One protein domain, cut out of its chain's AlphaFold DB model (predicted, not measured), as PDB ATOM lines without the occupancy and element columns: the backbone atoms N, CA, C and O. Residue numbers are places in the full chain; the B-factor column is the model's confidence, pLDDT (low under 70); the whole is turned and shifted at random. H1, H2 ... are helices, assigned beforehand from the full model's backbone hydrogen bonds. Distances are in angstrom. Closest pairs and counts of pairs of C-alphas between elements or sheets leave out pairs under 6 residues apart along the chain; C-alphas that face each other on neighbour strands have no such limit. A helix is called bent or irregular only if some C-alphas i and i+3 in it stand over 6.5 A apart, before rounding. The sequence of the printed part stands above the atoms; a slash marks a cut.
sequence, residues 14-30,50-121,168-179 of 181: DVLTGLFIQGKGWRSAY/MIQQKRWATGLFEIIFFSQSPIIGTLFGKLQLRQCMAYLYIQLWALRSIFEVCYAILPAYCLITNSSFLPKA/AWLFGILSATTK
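Overview. This is residues 14 to 30, 50 to 121 and 168 to 179 of the 181 residues of a protein of Nicotiana attenuata (UniProt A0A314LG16). One long helix, H5, reaches away from a cluster of five shorter helices as an arm, with residues 99 to 113 beyond its contacts and residues 114 to 121 folding back from its far end. In the cluster, H1, H3 and H4 form a small three-helix bundle, their centres in a triangle, while H2 and H6 pack crosswise on each other beside the place where H4 passes into H5. The printed part has 101 residues with six named helices, H1 to H6 in that order, and no named strand; its class is all helix. It is loose, with a radius of gyration of the C-alphas of 17.8 A, and elongated, spanning 56 by 32 by 26 A, the arm making the length.

Arrangement. Start at H5, residues 93 to 113. It has a kink of 33 degrees near residue 107 and is irregular, but only just: C-alphas 104 and 107 are 6.8 A apart. With residues 93 to 98 alone it touches H6, residues 168 to 179, the closest C-alphas being those of Ala 94 and Trp 169, 4.8 A apart, at a steep tilt of 61 degrees. H2, residues 50 to 65, is the hub and touches three helices. It touches H6 at a steep tilt of 46 degrees, closest at the C-alphas of Lys 54 and Ala 168, 4.5 A. It touches H5 at a steep tilt of 67 degrees, only just short of about perpendicular, closest at the C-alphas of Ala 57 and Ala 94, 5.2 A. It touches H4, residues 81 to 91, closest at the C-alphas of Leu 60 and Gln 91, 4.6 A. H3, residues 70 to 75, forms a helical hairpin with H4, opposite ways at a shallow tilt of 24 degrees, closest at the C-alphas of Pro 70 and Cys 84, 5.1 A. H1, residues 14 to 23, touches H3 at a shallow tilt of 9 degrees, closest at the C-alphas of Gly 23 and Gly 73, 5.0 A. The packing is mostly crossed, only just: 2 of 6 touching pairs have a shallow tilt. H1 and H5 are apart. Every O i to N i+4 pair is within hydrogen-bond range in H1, H3 and H4; 10 of 12 are in H2, 13 of 17 in H5 and 7 of 8 in H6.

Along the chain. Find C-alpha 93 at (42.909, 0.632, 21.618); from there H5 runs 30.6 A to C-alpha 113 at (46.957, 8.579, 50.903). H2 measures 23.6 A, H6 16.7 A, H4 15.0 A, H1 14.1 A and H3 8.7 A. H1 begins at C-alpha 14, (42.071, -7.679, 7.302).

Size, cuts and confidence. The two C-alphas farthest apart are those of Trp 26 and Asn 114, 56.0 A. Residues 31 to 49 are not printed, a gap of 27.0 A between C-alphas 30 and 50; nor are 122 to 167, 34.7 A between C-alphas 121 and 168. The links H2 to H3, H3 to H4 and H4 to H5 are tight. The mean pLDDT of the printed part is 93.7, and no printed residue is under 70.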
ATOM      1  N   ASP A  14      43.260  -8.280   7.899       94.56
ATOM      2  CA  ASP A  14      42.071  -7.679   7.302       94.56
ATOM      3  C   ASP A  14      42.130  -6.145   7.330       94.56
ATOM      4  O   ASP A  14      41.999  -5.491   6.289       94.56
ATOM      5  N   VAL A  15      42.422  -5.564   8.495       95.12
ATOM      6  CA  VAL A  15      42.582  -4.116   8.674       95.12
ATOM      7  C   VAL A  15      43.810  -3.613   7.919       95.12
ATOM      8  O   VAL A  15      43.729  -2.585   7.241       95.12
ATOM      9  N   LEU A  16      44.929  -4.342   7.986       94.50
ATOM     10  CA  LEU A  16      46.166  -3.996   7.278       94.50
ATOM     11  C   LEU A  16      45.960  -3.964   5.756       94.50
ATOM     12  O   LEU A  16      46.364  -3.013   5.082       94.50
ATOM     13  N   THR A  17      45.303  -4.988   5.214       94.00
ATOM     14  CA  THR A  17      45.013  -5.096   3.780       94.00
ATOM     15  C   THR A  17      44.066  -3.979   3.338       94.00
ATOM     16  O   THR A  17      44.328  -3.311   2.336       94.00
ATOM     17  N   GLY A  18      43.010  -3.706   4.113       94.50
ATOM     18  CA  GLY A  18      42.089  -2.602   3.844       94.50
ATOM     19  C   GLY A  18      42.789  -1.239   3.832       94.50
ATOM     20  O   GLY A  18      42.593  -0.455   2.903       94.50
ATOM     21  N   LEU A  19      43.659  -0.986   4.814       94.81
ATOM     22  CA  LEU A  19      44.452   0.239   4.904       94.81
ATOM     23  C   LEU A  19      45.364   0.423   3.687       94.81
ATOM     24  O   LEU A  19      45.415   1.508   3.111       94.81
ATOM     25  N   PHE A  20      46.045  -0.635   3.249       93.50
ATOM     26  CA  PHE A  20      46.886  -0.592   2.055       93.50
ATOM     27  C   PHE A  20      46.089  -0.295   0.779       93.50
ATOM     28  O   PHE A  20      46.510   0.527  -0.039       93.50
ATOM     29  N   ILE A  21      44.924  -0.928   0.609       94.44
ATOM     30  CA  ILE A  21      44.035  -0.696  -0.537       94.44
ATOM     31  C   ILE A  21      43.560   0.763  -0.548       94.44
ATOM     32  O   ILE A  21      43.697   1.450  -1.562       94.44
ATOM     33  N   GLN A  22      43.077   1.276   0.585       95.56
ATOM     34  CA  GLN A  22      42.648   2.672   0.694       95.56
ATOM     35  C   GLN A  22      43.817   3.656   0.531       95.56
ATOM     36  O   GLN A  22      43.657   4.697  -0.102       95.56
ATOM     37  N   GLY A  23      45.019   3.298   0.988       93.88
ATOM     38  CA  GLY A  23      46.246   4.066   0.768       93.88
ATOM     39  C   GLY A  23      46.619   4.226  -0.711       93.88
ATOM     40  O   GLY A  23      47.276   5.202  -1.073       93.88
ATOM     41  N   LYS A  24      46.140   3.336  -1.593       93.69
ATOM     42  CA  LYS A  24      46.256   3.467  -3.058       93.69
ATOM     43  C   LYS A  24      45.157   4.328  -3.698       93.69
ATOM     44  O   LYS A  24      45.178   4.531  -4.912       93.69
ATOM     45  N   GLY A  25      44.228   4.863  -2.908       95.06
ATOM     46  CA  GLY A  25      43.154   5.759  -3.350       95.06
ATOM     47  C   GLY A  25      41.819   5.067  -3.621       95.06
ATOM     48  O   GLY A  25      40.901   5.699  -4.140       95.06
ATOM     49  N   TRP A  26      41.693   3.783  -3.280       96.06
ATOM     50  CA  TRP A  26      40.424   3.066  -3.383       96.06
ATOM     51  C   TRP A  26      39.434   3.519  -2.308       96.06
ATOM     52  O   TRP A  26      39.811   3.911  -1.201       96.06
ATOM     53  N   ARG A  27      38.143   3.425  -2.630       96.19
ATOM     54  CA  ARG A  27      37.032   3.768  -1.737       96.19
ATOM     55  C   ARG A  27      36.206   2.525  -1.431       96.19
ATOM     56  O   ARG A  27      35.983   1.706  -2.316       96.19
ATOM     57  N   SER A  28      35.743   2.410  -0.190       95.31
ATOM     58  CA  SER A  28      34.805   1.371   0.237       95.31
ATOM     59  C   SER A  28      33.382   1.923   0.322       95.31
ATOM     60  O   SER A  28      33.186   3.099   0.630       95.31
ATOM     61  N   ALA A  29      32.397   1.059   0.093       96.25
ATOM     62  CA  ALA A  29      30.987   1.322   0.353       96.25
ATOM     63  C   ALA A  29      30.507   0.417   1.496       96.25
ATOM     64  O   ALA A  29      30.990  -0.706   1.640       96.25
ATOM     65  N   TYR A  30      29.577   0.914   2.307       94.50
ATOM     66  CA  TYR A  30      28.938   0.161   3.382       94.50
ATOM     67  C   TYR A  30      27.434   0.122   3.113       94.50
ATOM     68  O   TYR A  30      26.818   1.174   2.948       94.50
ATOM     69  N   MET A  50      37.172 -12.465  25.161       93.50
ATOM     70  CA  MET A  50      38.409 -11.841  25.647       93.50
ATOM     71  C   MET A  50      39.633 -12.243  24.818       93.50
ATOM     72  O   MET A  50      40.468 -11.391  24.518       93.50
ATOM     73  N   ILE A  51      39.731 -13.510  24.403       94.88
ATOM     74  CA  ILE A  51      40.800 -13.974  23.505       94.88
ATOM     75  C   ILE A  51      40.717 -13.242  22.160       94.88
ATOM     76  O   ILE A  51      41.736 -12.771  21.651       94.88
ATOM     77  N   GLN A  52      39.510 -13.085  21.610       94.94
ATOM     78  CA  GLN A  52      39.296 -12.343  20.369       94.94
ATOM     79  C   GLN A  52      39.679 -10.861  20.509       94.94
ATOM     80  O   GLN A  52      40.428 -10.342  19.687       94.94
ATOM     81  N   GLN A  53      39.249 -10.199  21.585       96.06
ATOM     82  CA  GLN A  53      39.598  -8.805  21.883       96.06
ATOM     83  C   GLN A  53      41.106  -8.606  22.061       96.06
ATOM     84  O   GLN A  53      41.657  -7.612  21.590       96.06
ATOM     85  N   LYS A  54      41.791  -9.565  22.698       96.06
ATOM     86  CA  LYS A  54      43.250  -9.549  22.835       96.06
ATOM     87  C   LYS A  54      43.914  -9.639  21.461       96.06
ATOM     88  O   LYS A  54      44.783  -8.825  21.166       96.06
ATOM     89  N   ARG A  55      43.483 -10.586  20.614       96.06
ATOM     90  CA  ARG A  55      44.000 -10.741  19.243       96.06
ATOM     91  C   ARG A  55      43.831  -9.451  18.440       96.06
ATOM     92  O   ARG A  55      44.783  -9.031  17.786       96.06
ATOM     93  N   TRP A  56      42.655  -8.822  18.512       96.50
ATOM     94  CA  TRP A  56      42.400  -7.545  17.845       96.50
ATOM     95  C   TRP A  56      43.331  -6.452  18.352       96.50
ATOM     96  O   TRP A  56      44.017  -5.839  17.546       96.50
ATOM     97  N   ALA A  57      43.429  -6.247  19.666       96.25
ATOM     98  CA  ALA A  57      44.306  -5.223  20.227       96.25
ATOM     99  C   ALA A  57      45.781  -5.428  19.851       96.25
ATOM    100  O   ALA A  57      46.447  -4.460  19.491       96.25
ATOM    101  N   THR A  58      46.282  -6.669  19.881       95.38
ATOM    102  CA  THR A  58      47.648  -6.990  19.438       95.38
ATOM    103  C   THR A  58      47.845  -6.642  17.963       95.38
ATOM    104  O   THR A  58      48.740  -5.865  17.646       95.38
ATOM    105  N   GLY A  59      46.995  -7.154  17.066       94.88
ATOM    106  CA  GLY A  59      47.160  -6.936  15.625       94.88
ATOM    107  C   GLY A  59      47.012  -5.471  15.216       94.88
ATOM    108  O   GLY A  59      47.796  -4.966  14.411       94.88
ATOM    109  N   LEU A  60      46.056  -4.767  15.818       95.44
ATOM    110  CA  LEU A  60      45.811  -3.349  15.581       95.44
ATOM    111  C   LEU A  60      47.004  -2.483  15.991       95.44
ATOM    112  O   LEU A  60      47.374  -1.563  15.263       95.44
ATOM    113  N   PHE A  61      47.627  -2.801  17.127       94.56
ATOM    114  CA  PHE A  61      48.815  -2.098  17.596       94.56
ATOM    115  C   PHE A  61      50.041  -2.385  16.718       94.56
ATOM    116  O   PHE A  61      50.787  -1.459  16.406       94.56
ATOM    117  N   GLU A  62      50.220  -3.626  16.245       92.62
ATOM    118  CA  GLU A  62      51.301  -3.999  15.315       92.62
ATOM    119  C   GLU A  62      51.288  -3.147  14.031       92.62
ATOM    120  O   GLU A  62      52.343  -2.719  13.566       92.62
ATOM    121  N   ILE A  63      50.103  -2.838  13.483       92.75
ATOM    122  CA  ILE A  63      49.967  -2.070  12.231       92.75
ATOM    123  C   ILE A  63      50.581  -0.667  12.337       92.75
ATOM    124  O   ILE A  63      51.085  -0.150  11.339       92.75
ATOM    125  N   ILE A  64      50.584  -0.056  13.526       90.38
ATOM    126  CA  ILE A  64      51.172   1.276  13.740       90.38
ATOM    127  C   ILE A  64      52.669   1.275  13.392       90.38
ATOM    128  O   ILE A  64      53.172   2.261  12.851       90.38
ATOM    129  N   PHE A  65      53.361   0.165  13.659       86.00
ATOM    130  CA  PHE A  65      54.804   0.013  13.451       86.00
ATOM    131  C   PHE A  65      55.172  -0.534  12.069       86.00
ATOM    132  O   PHE A  65      56.350  -0.606  11.725       86.00
ATOM    133  N   PHE A  66      54.191  -0.926  11.256       84.38
ATOM    134  CA  PHE A  66      54.453  -1.403   9.904       84.38
ATOM    135  C   PHE A  66      54.685  -0.257   8.922       84.38
ATOM    136  O   PHE A  66      54.217   0.868   9.095       84.38
ATOM    137  N   SER A  67      55.361  -0.575   7.814       76.50
ATOM    138  CA  SER A  67      55.636   0.377   6.728       76.50
ATOM    139  C   SER A  67      54.375   0.943   6.062       76.50
ATOM    140  O   SER A  67      54.448   1.926   5.333       76.50
ATOM    141  N   GLN A  68      53.213   0.332   6.301       82.06
ATOM    142  CA  GLN A  68      51.908   0.726   5.777       82.06
ATOM    143  C   GLN A  68      51.039   1.377   6.864       82.06
ATOM    144  O   GLN A  68      49.826   1.180   6.873       82.06
ATOM    145  N   SER A  69      51.628   2.132   7.798       88.81
ATOM    146  CA  SER A  69      50.859   2.826   8.838       88.81
ATOM    147  C   SER A  69      49.916   3.892   8.242       88.81
ATOM    148  O   SER A  69      50.191   4.437   7.163       88.81
ATOM    149  N   PRO A  70      48.811   4.256   8.927       93.69
ATOM    150  CA  PRO A  70      47.877   5.266   8.416       93.69
ATOM    151  C   PRO A  70      48.529   6.628   8.176       93.69
ATOM    152  O   PRO A  70      48.167   7.338   7.237       93.69
ATOM    153  N   ILE A  71      49.527   6.972   8.994       94.38
ATOM    154  CA  ILE A  71      50.289   8.217   8.879       94.38
ATOM    155  C   ILE A  71      51.075   8.223   7.566       94.38
ATOM    156  O   ILE A  71      50.946   9.165   6.787       94.38
ATOM    157  N   ILE A  72      51.814   7.147   7.272       92.81
ATOM    158  CA  ILE A  72      52.557   7.004   6.010       92.81
ATOM    159  C   ILE A  72      51.590   7.028   4.821       92.81
ATOM    160  O   ILE A  72      51.827   7.745   3.852       92.81
ATOM    161  N   GLY A  73      50.464   6.314   4.915       92.56
ATOM    162  CA  GLY A  73      49.439   6.291   3.869       92.56
ATOM    163  C   GLY A  73      48.799   7.655   3.584       92.56
ATOM    164  O   GLY A  73      48.320   7.876   2.473       92.56
ATOM    165  N   THR A  74      48.811   8.570   4.557       95.62
ATOM    166  CA  THR A  74      48.287   9.940   4.413       95.62
ATOM    167  C   THR A  74      49.346  10.909   3.901       95.62
ATOM    168  O   THR A  74      49.043  11.743   3.056       95.62
ATOM    169  N   LEU A  75      50.584  10.809   4.398       94.50
ATOM    170  CA  LEU A  75      51.681  11.706   4.014       94.50
ATOM    171  C   LEU A  75      52.243  11.389   2.625       94.50
ATOM    172  O   LEU A  75      52.593  12.299   1.880       94.50
ATOM    173  N   PHE A  76      52.334  10.103   2.284       94.12
ATOM    174  CA  PHE A  76      52.991   9.621   1.065       94.12
ATOM    175  C   PHE A  76      52.061   8.811   0.152       94.12
ATOM    176  O   PHE A  76      52.480   8.352  -0.910       94.12
ATOM    177  N   GLY A  77      50.806   8.606   0.557       93.25
ATOM    178  CA  GLY A  77      49.800   7.875  -0.210       93.25
ATOM    179  C   GLY A  77      48.585   8.734  -0.551       93.25
ATOM    180  O   GLY A  77      48.646   9.959  -0.601       93.25
ATOM    181  N   LYS A  78      47.461   8.068  -0.820       96.06
ATOM    182  CA  LYS A  78      46.175   8.699  -1.155       96.06
ATOM    183  C   LYS A  78      45.126   8.523  -0.050       96.06
ATOM    184  O   LYS A  78      43.933   8.684  -0.314       96.06
ATOM    185  N   LEU A  79      45.547   8.167   1.167       96.75
ATOM    186  CA  LEU A  79      44.638   8.029   2.301       96.75
ATOM    187  C   LEU A  79      44.178   9.415   2.764       96.75
ATOM    188  O   LEU A  79      44.991  10.308   2.988       96.75
ATOM    189  N   GLN A  80      42.873   9.608   2.930       96.38
ATOM    190  CA  GLN A  80      42.349  10.887   3.403       96.38
ATOM    191  C   GLN A  80      42.637  11.077   4.896       96.38
ATOM    192  O   GLN A  80      42.539  10.130   5.675       96.38
ATOM    193  N   LEU A  81      42.860  12.321   5.332       96.38
ATOM    194  CA  LEU A  81      43.106  12.638   6.746       96.38
ATOM    195  C   LEU A  81      42.005  12.100   7.677       96.38
ATOM    196  O   LEU A  81      42.289  11.557   8.741       96.38
ATOM    197  N   ARG A  82      40.735  12.181   7.260       96.62
ATOM    198  CA  ARG A  82      39.613  11.620   8.029       96.62
ATOM    199  C   ARG A  82      39.706  10.098   8.179       96.62
ATOM    200  O   ARG A  82      39.413   9.583   9.254       96.62
ATOM    201  N   GLN A  83      40.121   9.388   7.129       96.25
ATOM    202  CA  GLN A  83      40.345   7.941   7.194       96.25
ATOM    203  C   GLN A  83      41.524   7.626   8.113       96.25
ATOM    204  O   GLN A  83      41.416   6.736   8.945       96.25
ATOM    205  N   CYS A  84      42.608   8.400   8.025       96.62
ATOM    206  CA  CYS A  84      43.758   8.278   8.916       96.62
ATOM    207  C   CYS A  84      43.356   8.361  10.390       96.62
ATOM    208  O   CYS A  84      43.676   7.462  11.162       96.62
ATOM    209  N   MET A  85      42.579   9.382  10.766       97.06
ATOM    210  CA  MET A  85      42.080   9.530  12.137       97.06
ATOM    211  C   MET A  85      41.211   8.343  12.571       97.06
ATOM    212  O   MET A  85      41.343   7.877  13.698       97.06
ATOM    213  N   ALA A  86      40.358   7.822  11.683       96.31
ATOM    214  CA  ALA A  86      39.536   6.649  11.979       96.31
ATOM    215  C   ALA A  86      40.382   5.380  12.188       96.31
ATOM    216  O   ALA A  86      40.146   4.636  13.138       96.31
ATOM    217  N   TYR A  87      41.398   5.154  11.349       96.62
ATOM    218  CA  TYR A  87      42.330   4.042  11.528       96.62
ATOM    219  C   TYR A  87      43.126   4.174  12.824       96.62
ATOM    220  O   TYR A  87      43.190   3.215  13.587       96.62
ATOM    221  N   LEU A  88      43.677   5.356  13.109       96.12
ATOM    222  CA  LEU A  88      44.418   5.608  14.344       96.12
ATOM    223  C   LEU A  88      43.536   5.410  15.581       96.12
ATOM    224  O   LEU A  88      43.975   4.783  16.539       96.12
ATOM    225  N   TYR A  89      42.281   5.864  15.554       95.44
ATOM    226  CA  TYR A  89      41.338   5.653  16.656       95.44
ATOM    227  C   TYR A  89      41.183   4.167  17.016       95.44
ATOM    228  O   TYR A  89      41.196   3.814  18.196       95.44
ATOM    229  N   ILE A  90      41.073   3.295  16.010       94.56
ATOM    230  CA  ILE A  90      40.949   1.846  16.215       94.56
ATOM    231  C   ILE A  90      42.296   1.239  16.631       94.56
ATOM    232  O   ILE A  90      42.367   0.433  17.556       94.56
ATOM    233  N   GLN A  91      43.388   1.657  15.994       95.38
ATOM    234  CA  GLN A  91      44.723   1.111  16.249       95.38
ATOM    235  C   GLN A  91      45.265   1.441  17.647       95.38
ATOM    236  O   GLN A  91      46.057   0.686  18.210       95.38
ATOM    237  N   LEU A  92      44.790   2.530  18.256       95.12
ATOM    238  CA  LEU A  92      45.218   2.987  19.579       95.12
ATOM    239  C   LEU A  92      44.487   2.321  20.757       95.12
ATOM    240  O   LEU A  92      44.738   2.691  21.906       95.12
ATOM    241  N   TRP A  93      43.621   1.326  20.532       94.88
ATOM    242  CA  TRP A  93      42.909   0.632  21.618       94.88
ATOM    243  C   TRP A  93      43.845   0.029  22.666       94.88
ATOM    244  O   TRP A  93      43.609   0.177  23.865       94.88
ATOM    245  N   ALA A  94      44.924  -0.611  22.212       93.56
ATOM    246  CA  ALA A  94      45.901  -1.241  23.091       93.56
ATOM    247  C   ALA A  94      46.730  -0.206  23.869       93.56
ATOM    248  O   ALA A  94      47.076  -0.432  25.018       93.56
ATOM    249  N   LEU A  95      47.008   0.969  23.298       94.69
ATOM    250  CA  LEU A  95      47.696   2.037  24.031       94.69
ATOM    251  C   LEU A  95      46.776   2.681  25.079       94.69
ATOM    252  O   LEU A  95      47.200   2.979  26.196       94.69
ATOM    253  N   ARG A  96      45.488   2.842  24.745       94.88
ATOM    254  CA  ARG A  96      44.459   3.386  25.643       94.88
ATOM    255  C   ARG A  96      44.359   2.611  26.960       94.88
ATOM    256  O   ARG A  96      44.052   3.219  27.982       94.88
ATOM    257  N   SER A  97      44.623   1.299  26.962       96.31
ATOM    258  CA  SER A  97      44.505   0.477  28.173       96.31
ATOM    259  C   SER A  97      45.455   0.887  29.290       96.31
ATOM    260  O   SER A  97      45.086   0.768  30.452       96.31
ATOM    261  N   ILE A  98      46.656   1.382  28.968       95.69
ATOM    262  CA  ILE A  98      47.622   1.814  29.988       95.69
ATOM    263  C   ILE A  98      47.034   2.984  30.784       95.69
ATOM    264  O   ILE A  98      46.930   2.918  32.007       95.69
ATOM    265  N   PHE A  99      46.565   4.017  30.080       95.56
ATOM    266  CA  PHE A  99      45.936   5.184  30.700       95.56
ATOM    267  C   PHE A  99      44.673   4.813  31.479       95.56
ATOM    268  O   PHE A  99      44.428   5.353  32.555       95.56
ATOM    269  N   GLU A 100      43.893   3.869  30.954       95.88
ATOM    270  CA  GLU A 100      42.688   3.365  31.606       95.88
ATOM    271  C   GLU A 100      42.994   2.713  32.961       95.88
ATOM    272  O   GLU A 100      42.350   3.032  33.956       95.88
ATOM    273  N   VAL A 101      44.005   1.841  33.018       96.44
ATOM    274  CA  VAL A 101      44.414   1.165  34.257       96.44
ATOM    275  C   VAL A 101      44.981   2.163  35.263       96.44
ATOM    276  O   VAL A 101      44.598   2.129  36.432       96.44
ATOM    277  N   CYS A 102      45.836   3.090  34.819       95.75
ATOM    278  CA  CYS A 102      46.349   4.156  35.681       95.75
ATOM    279  C   CYS A 102      45.207   4.980  36.293       95.75
ATOM    280  O   CYS A 102      45.198   5.223  37.498       95.75
ATOM    281  N   TYR A 103      44.219   5.363  35.481       95.12
ATOM    282  CA  TYR A 103      43.058   6.114  35.947       95.12
ATOM    283  C   TYR A 103      42.175   5.295  36.900       95.12
ATOM    284  O   TYR A 103      41.691   5.832  37.890       95.12
ATOM    285  N   ALA A 104      41.989   3.996  36.651       95.56
ATOM    286  CA  ALA A 104      41.174   3.124  37.499       95.56
ATOM    287  C   ALA A 104      41.771   2.898  38.902       95.56
ATOM    288  O   ALA A 104      41.024   2.723  39.863       95.56
ATOM    289  N   ILE A 105      43.101   2.920  39.033       96.06
ATOM    290  CA  ILE A 105      43.806   2.759  40.318       96.06
ATOM    291  C   ILE A 105      43.829   4.070  41.122       96.06
ATOM    292  O   ILE A 105      43.875   4.046  42.354       96.06
ATOM    293  N   LEU A 106      43.759   5.218  40.443       95.69
ATOM    294  CA  LEU A 106      43.916   6.539  41.050       95.69
ATOM    295  C   LEU A 106      42.950   6.813  42.225       95.69
ATOM    296  O   LEU A 106      43.432   7.266  43.264       95.69
ATOM    297  N   PRO A 107      41.639   6.484  42.162       94.69
ATOM    298  CA  PRO A 107      40.741   6.655  43.305       94.69
ATOM    299  C   PRO A 107      41.169   5.851  44.537       94.69
ATOM    300  O   PRO A 107      41.131   6.372  45.648       94.69
ATOM    301  N   ALA A 108      41.612   4.603  44.356       95.81
ATOM    302  CA  ALA A 108      42.063   3.759  45.461       95.81
ATOM    303  C   ALA A 108      43.335   4.324  46.112       95.81
ATOM    304  O   ALA A 108      43.431   4.390  47.337       95.81
ATOM    305  N   TYR A 109      44.281   4.799  45.299       96.75
ATOM    306  CA  TYR A 109      45.482   5.478  45.785       96.75
ATOM    307  C   TYR A 109      45.148   6.746  46.588       96.75
ATOM    308  O   TYR A 109      45.688   6.952  47.678       96.75
ATOM    309  N   CYS A 110      44.230   7.574  46.084       96.19
ATOM    310  CA  CYS A 110      43.780   8.788  46.761       96.19
ATOM    311  C   CYS A 110      43.126   8.497  48.118       96.19
ATOM    312  O   CYS A 110      43.425   9.182  49.094       96.19
ATOM    313  N   LEU A 111      42.318   7.437  48.211       95.62
ATOM    314  CA  LEU A 111      41.720   7.001  49.476       95.62
ATOM    315  C   LEU A 111      42.774   6.573  50.507       95.62
ATOM    316  O   LEU A 111      42.670   6.951  51.669       95.62
ATOM    317  N   ILE A 112      43.802   5.825  50.092       97.31
ATOM    318  CA  ILE A 112      44.871   5.349  50.992       97.31
ATOM    319  C   ILE A 112      45.744   6.507  51.488       97.31
ATOM    320  O   ILE A 112      46.132   6.548  52.651       97.31
ATOM    321  N   THR A 113      46.062   7.449  50.602       97.00
ATOM    322  CA  THR A 113      46.957   8.579  50.903       97.00
ATOM    323  C   THR A 113      46.235   9.798  51.471       97.00
ATOM    324  O   THR A 113      46.880  10.802  51.762       97.00
ATOM    325  N   ASN A 114      44.909   9.721  51.623       94.62
ATOM    326  CA  ASN A 114      44.045  10.843  51.989       94.62
ATOM    327  C   ASN A 114      44.291  12.088  51.112       94.62
ATOM    328  O   ASN A 114      44.318  13.226  51.587       94.62
ATOM    329  N   SER A 115      44.520  11.855  49.818       94.62
ATOM    330  CA  SER A 115      44.733  12.884  48.803       94.62
ATOM    331  C   SER A 115      43.537  12.955  47.852       94.62
ATOM    332  O   SER A 115      42.677  12.076  47.840       94.62
ATOM    333  N   SER A 116      43.461  14.010  47.039       91.25
ATOM    334  CA  SER A 116      42.452  14.139  45.983       91.25
ATOM    335  C   SER A 116      43.120  14.510  44.671       91.25
ATOM    336  O   SER A 116      43.981  15.387  44.642       91.25
ATOM    337  N   PHE A 117      42.694  13.868  43.583       91.81
ATOM    338  CA  PHE A 117      43.106  14.229  42.224       91.81
ATOM    339  C   PHE A 117      42.094  15.145  41.515       91.81
ATOM    340  O   PHE A 117      42.423  15.745  40.495       91.81
ATOM    341  N   LEU A 118      40.868  15.255  42.043       93.12
ATOM    342  CA  LEU A 118      39.847  16.183  41.555       93.12
ATOM    343  C   LEU A 118      39.738  17.404  42.478       93.12
ATOM    344  O   LEU A 118      39.995  17.284  43.684       93.12
ATOM    345  N   PRO A 119      39.317  18.566  41.946       93.38
ATOM    346  CA  PRO A 119      38.970  19.713  42.772       93.38
ATOM    347  C   PRO A 119      37.852  19.390  43.762       93.38
ATOM    348  O   PRO A 119      37.043  18.482  43.546       93.38
ATOM    349  N   LYS A 120      37.774  20.158  44.851       92.00
ATOM    350  CA  LYS A 120      36.676  20.001  45.812       92.00
ATOM    351  C   LYS A 120      35.357  20.431  45.172       92.00
ATOM    352  O   LYS A 120      35.323  21.365  44.379       92.00
ATOM    353  N   ALA A 121      34.250  19.813  45.584       89.12
ATOM    354  CA  ALA A 121      32.924  20.102  45.027       89.12
ATOM    355  C   ALA A 121      32.499  21.580  45.152       89.12
ATOM    356  O   ALA A 121      31.753  22.073  44.313       89.12
ATOM    357  N   ALA A 168      41.761  -7.488  28.183       96.12
ATOM    358  CA  ALA A 168      42.218  -8.022  26.909       96.12
ATOM    359  C   ALA A 168      43.172  -7.078  26.162       96.12
ATOM    360  O   ALA A 168      44.166  -7.543  25.607       96.12
ATOM    361  N   TRP A 169      42.914  -5.768  26.167       96.69
ATOM    362  CA  TRP A 169      43.754  -4.795  25.460       96.69
ATOM    363  C   TRP A 169      45.081  -4.544  26.173       96.69
ATOM    364  O   TRP A 169      46.110  -4.474  25.503       96.69
ATOM    365  N   LEU A 170      45.080  -4.531  27.511       95.62
ATOM    366  CA  LEU A 170      46.299  -4.463  28.319       95.62
ATOM    367  C   LEU A 170      47.215  -5.667  28.058       95.62
ATOM    368  O   LEU A 170      48.412  -5.512  27.829       95.62
ATOM    369  N   PHE A 171      46.663  -6.880  28.020       94.38
ATOM    370  CA  PHE A 171      47.451  -8.058  27.642       94.38
ATOM    371  C   PHE A 171      47.821  -8.060  26.154       94.38
ATOM    372  O   PHE A 171      48.837  -8.646  25.771       94.38
ATOM    373  N   GLY A 172      47.003  -7.420  25.318       93.50
ATOM    374  CA  GLY A 172      47.233  -7.257  23.890       93.50
ATOM    375  C   GLY A 172      48.475  -6.420  23.592       93.50
ATOM    376  O   GLY A 172      49.312  -6.869  22.808       93.50
ATOM    377  N   ILE A 173      48.635  -5.265  24.257       91.75
ATOM    378  CA  ILE A 173      49.822  -4.411  24.093       91.75
ATOM    379  C   ILE A 173      51.091  -5.102  24.594       91.75
ATOM    380  O   ILE A 173      52.082  -5.110  23.874       91.75
ATOM    381  N   LEU A 174      51.041  -5.771  25.753       89.88
ATOM    382  CA  LEU A 174      52.187  -6.524  26.280       89.88
ATOM    383  C   LEU A 174      52.648  -7.610  25.296       89.88
ATOM    384  O   LEU A 174      53.838  -7.746  25.022       89.88
ATOM    385  N   SER A 175      51.692  -8.339  24.710       89.31
ATOM    386  CA  SER A 175      51.986  -9.392  23.728       89.31
ATOM    387  C   SER A 175      52.552  -8.827  22.419       89.31
ATOM    388  O   SER A 175      53.391  -9.461  21.786       89.31
ATOM    389  N   ALA A 176      52.102  -7.641  22.004       87.12
ATOM    390  CA  ALA A 176      52.635  -6.974  20.822       87.12
ATOM    391  C   ALA A 176      54.067  -6.478  21.064       87.12
ATOM    392  O   ALA A 176      54.939  -6.705  20.232       87.12
ATOM    393  N   THR A 177      54.340  -5.868  22.225       84.12
ATOM    394  CA  THR A 177      55.682  -5.364  22.548       84.12
ATOM    395  C   THR A 177      56.735  -6.466  22.527       84.12
ATOM    396  O   THR A 177      57.770  -6.263  21.912       84.12
ATOM    397  N   THR A 178      56.440  -7.656  23.065       78.75
ATOM    398  CA  THR A 178      57.371  -8.803  23.052       78.75
ATOM    399  C   THR A 178      57.660  -9.370  21.664       78.75
ATOM    400  O   THR A 178      58.554 -10.191  21.520       78.75
ATOM    401  N   LYS A 179      56.847  -9.017  20.664       77.56
ATOM    402  CA  LYS A 179      56.973  -9.506  19.287       77.56
ATOM    403  C   LYS A 179      57.615  -8.469  18.361       77.56
ATOM    404  O   LYS A 179      58.105  -8.830  17.296       77.56
TER     405      LYS A 179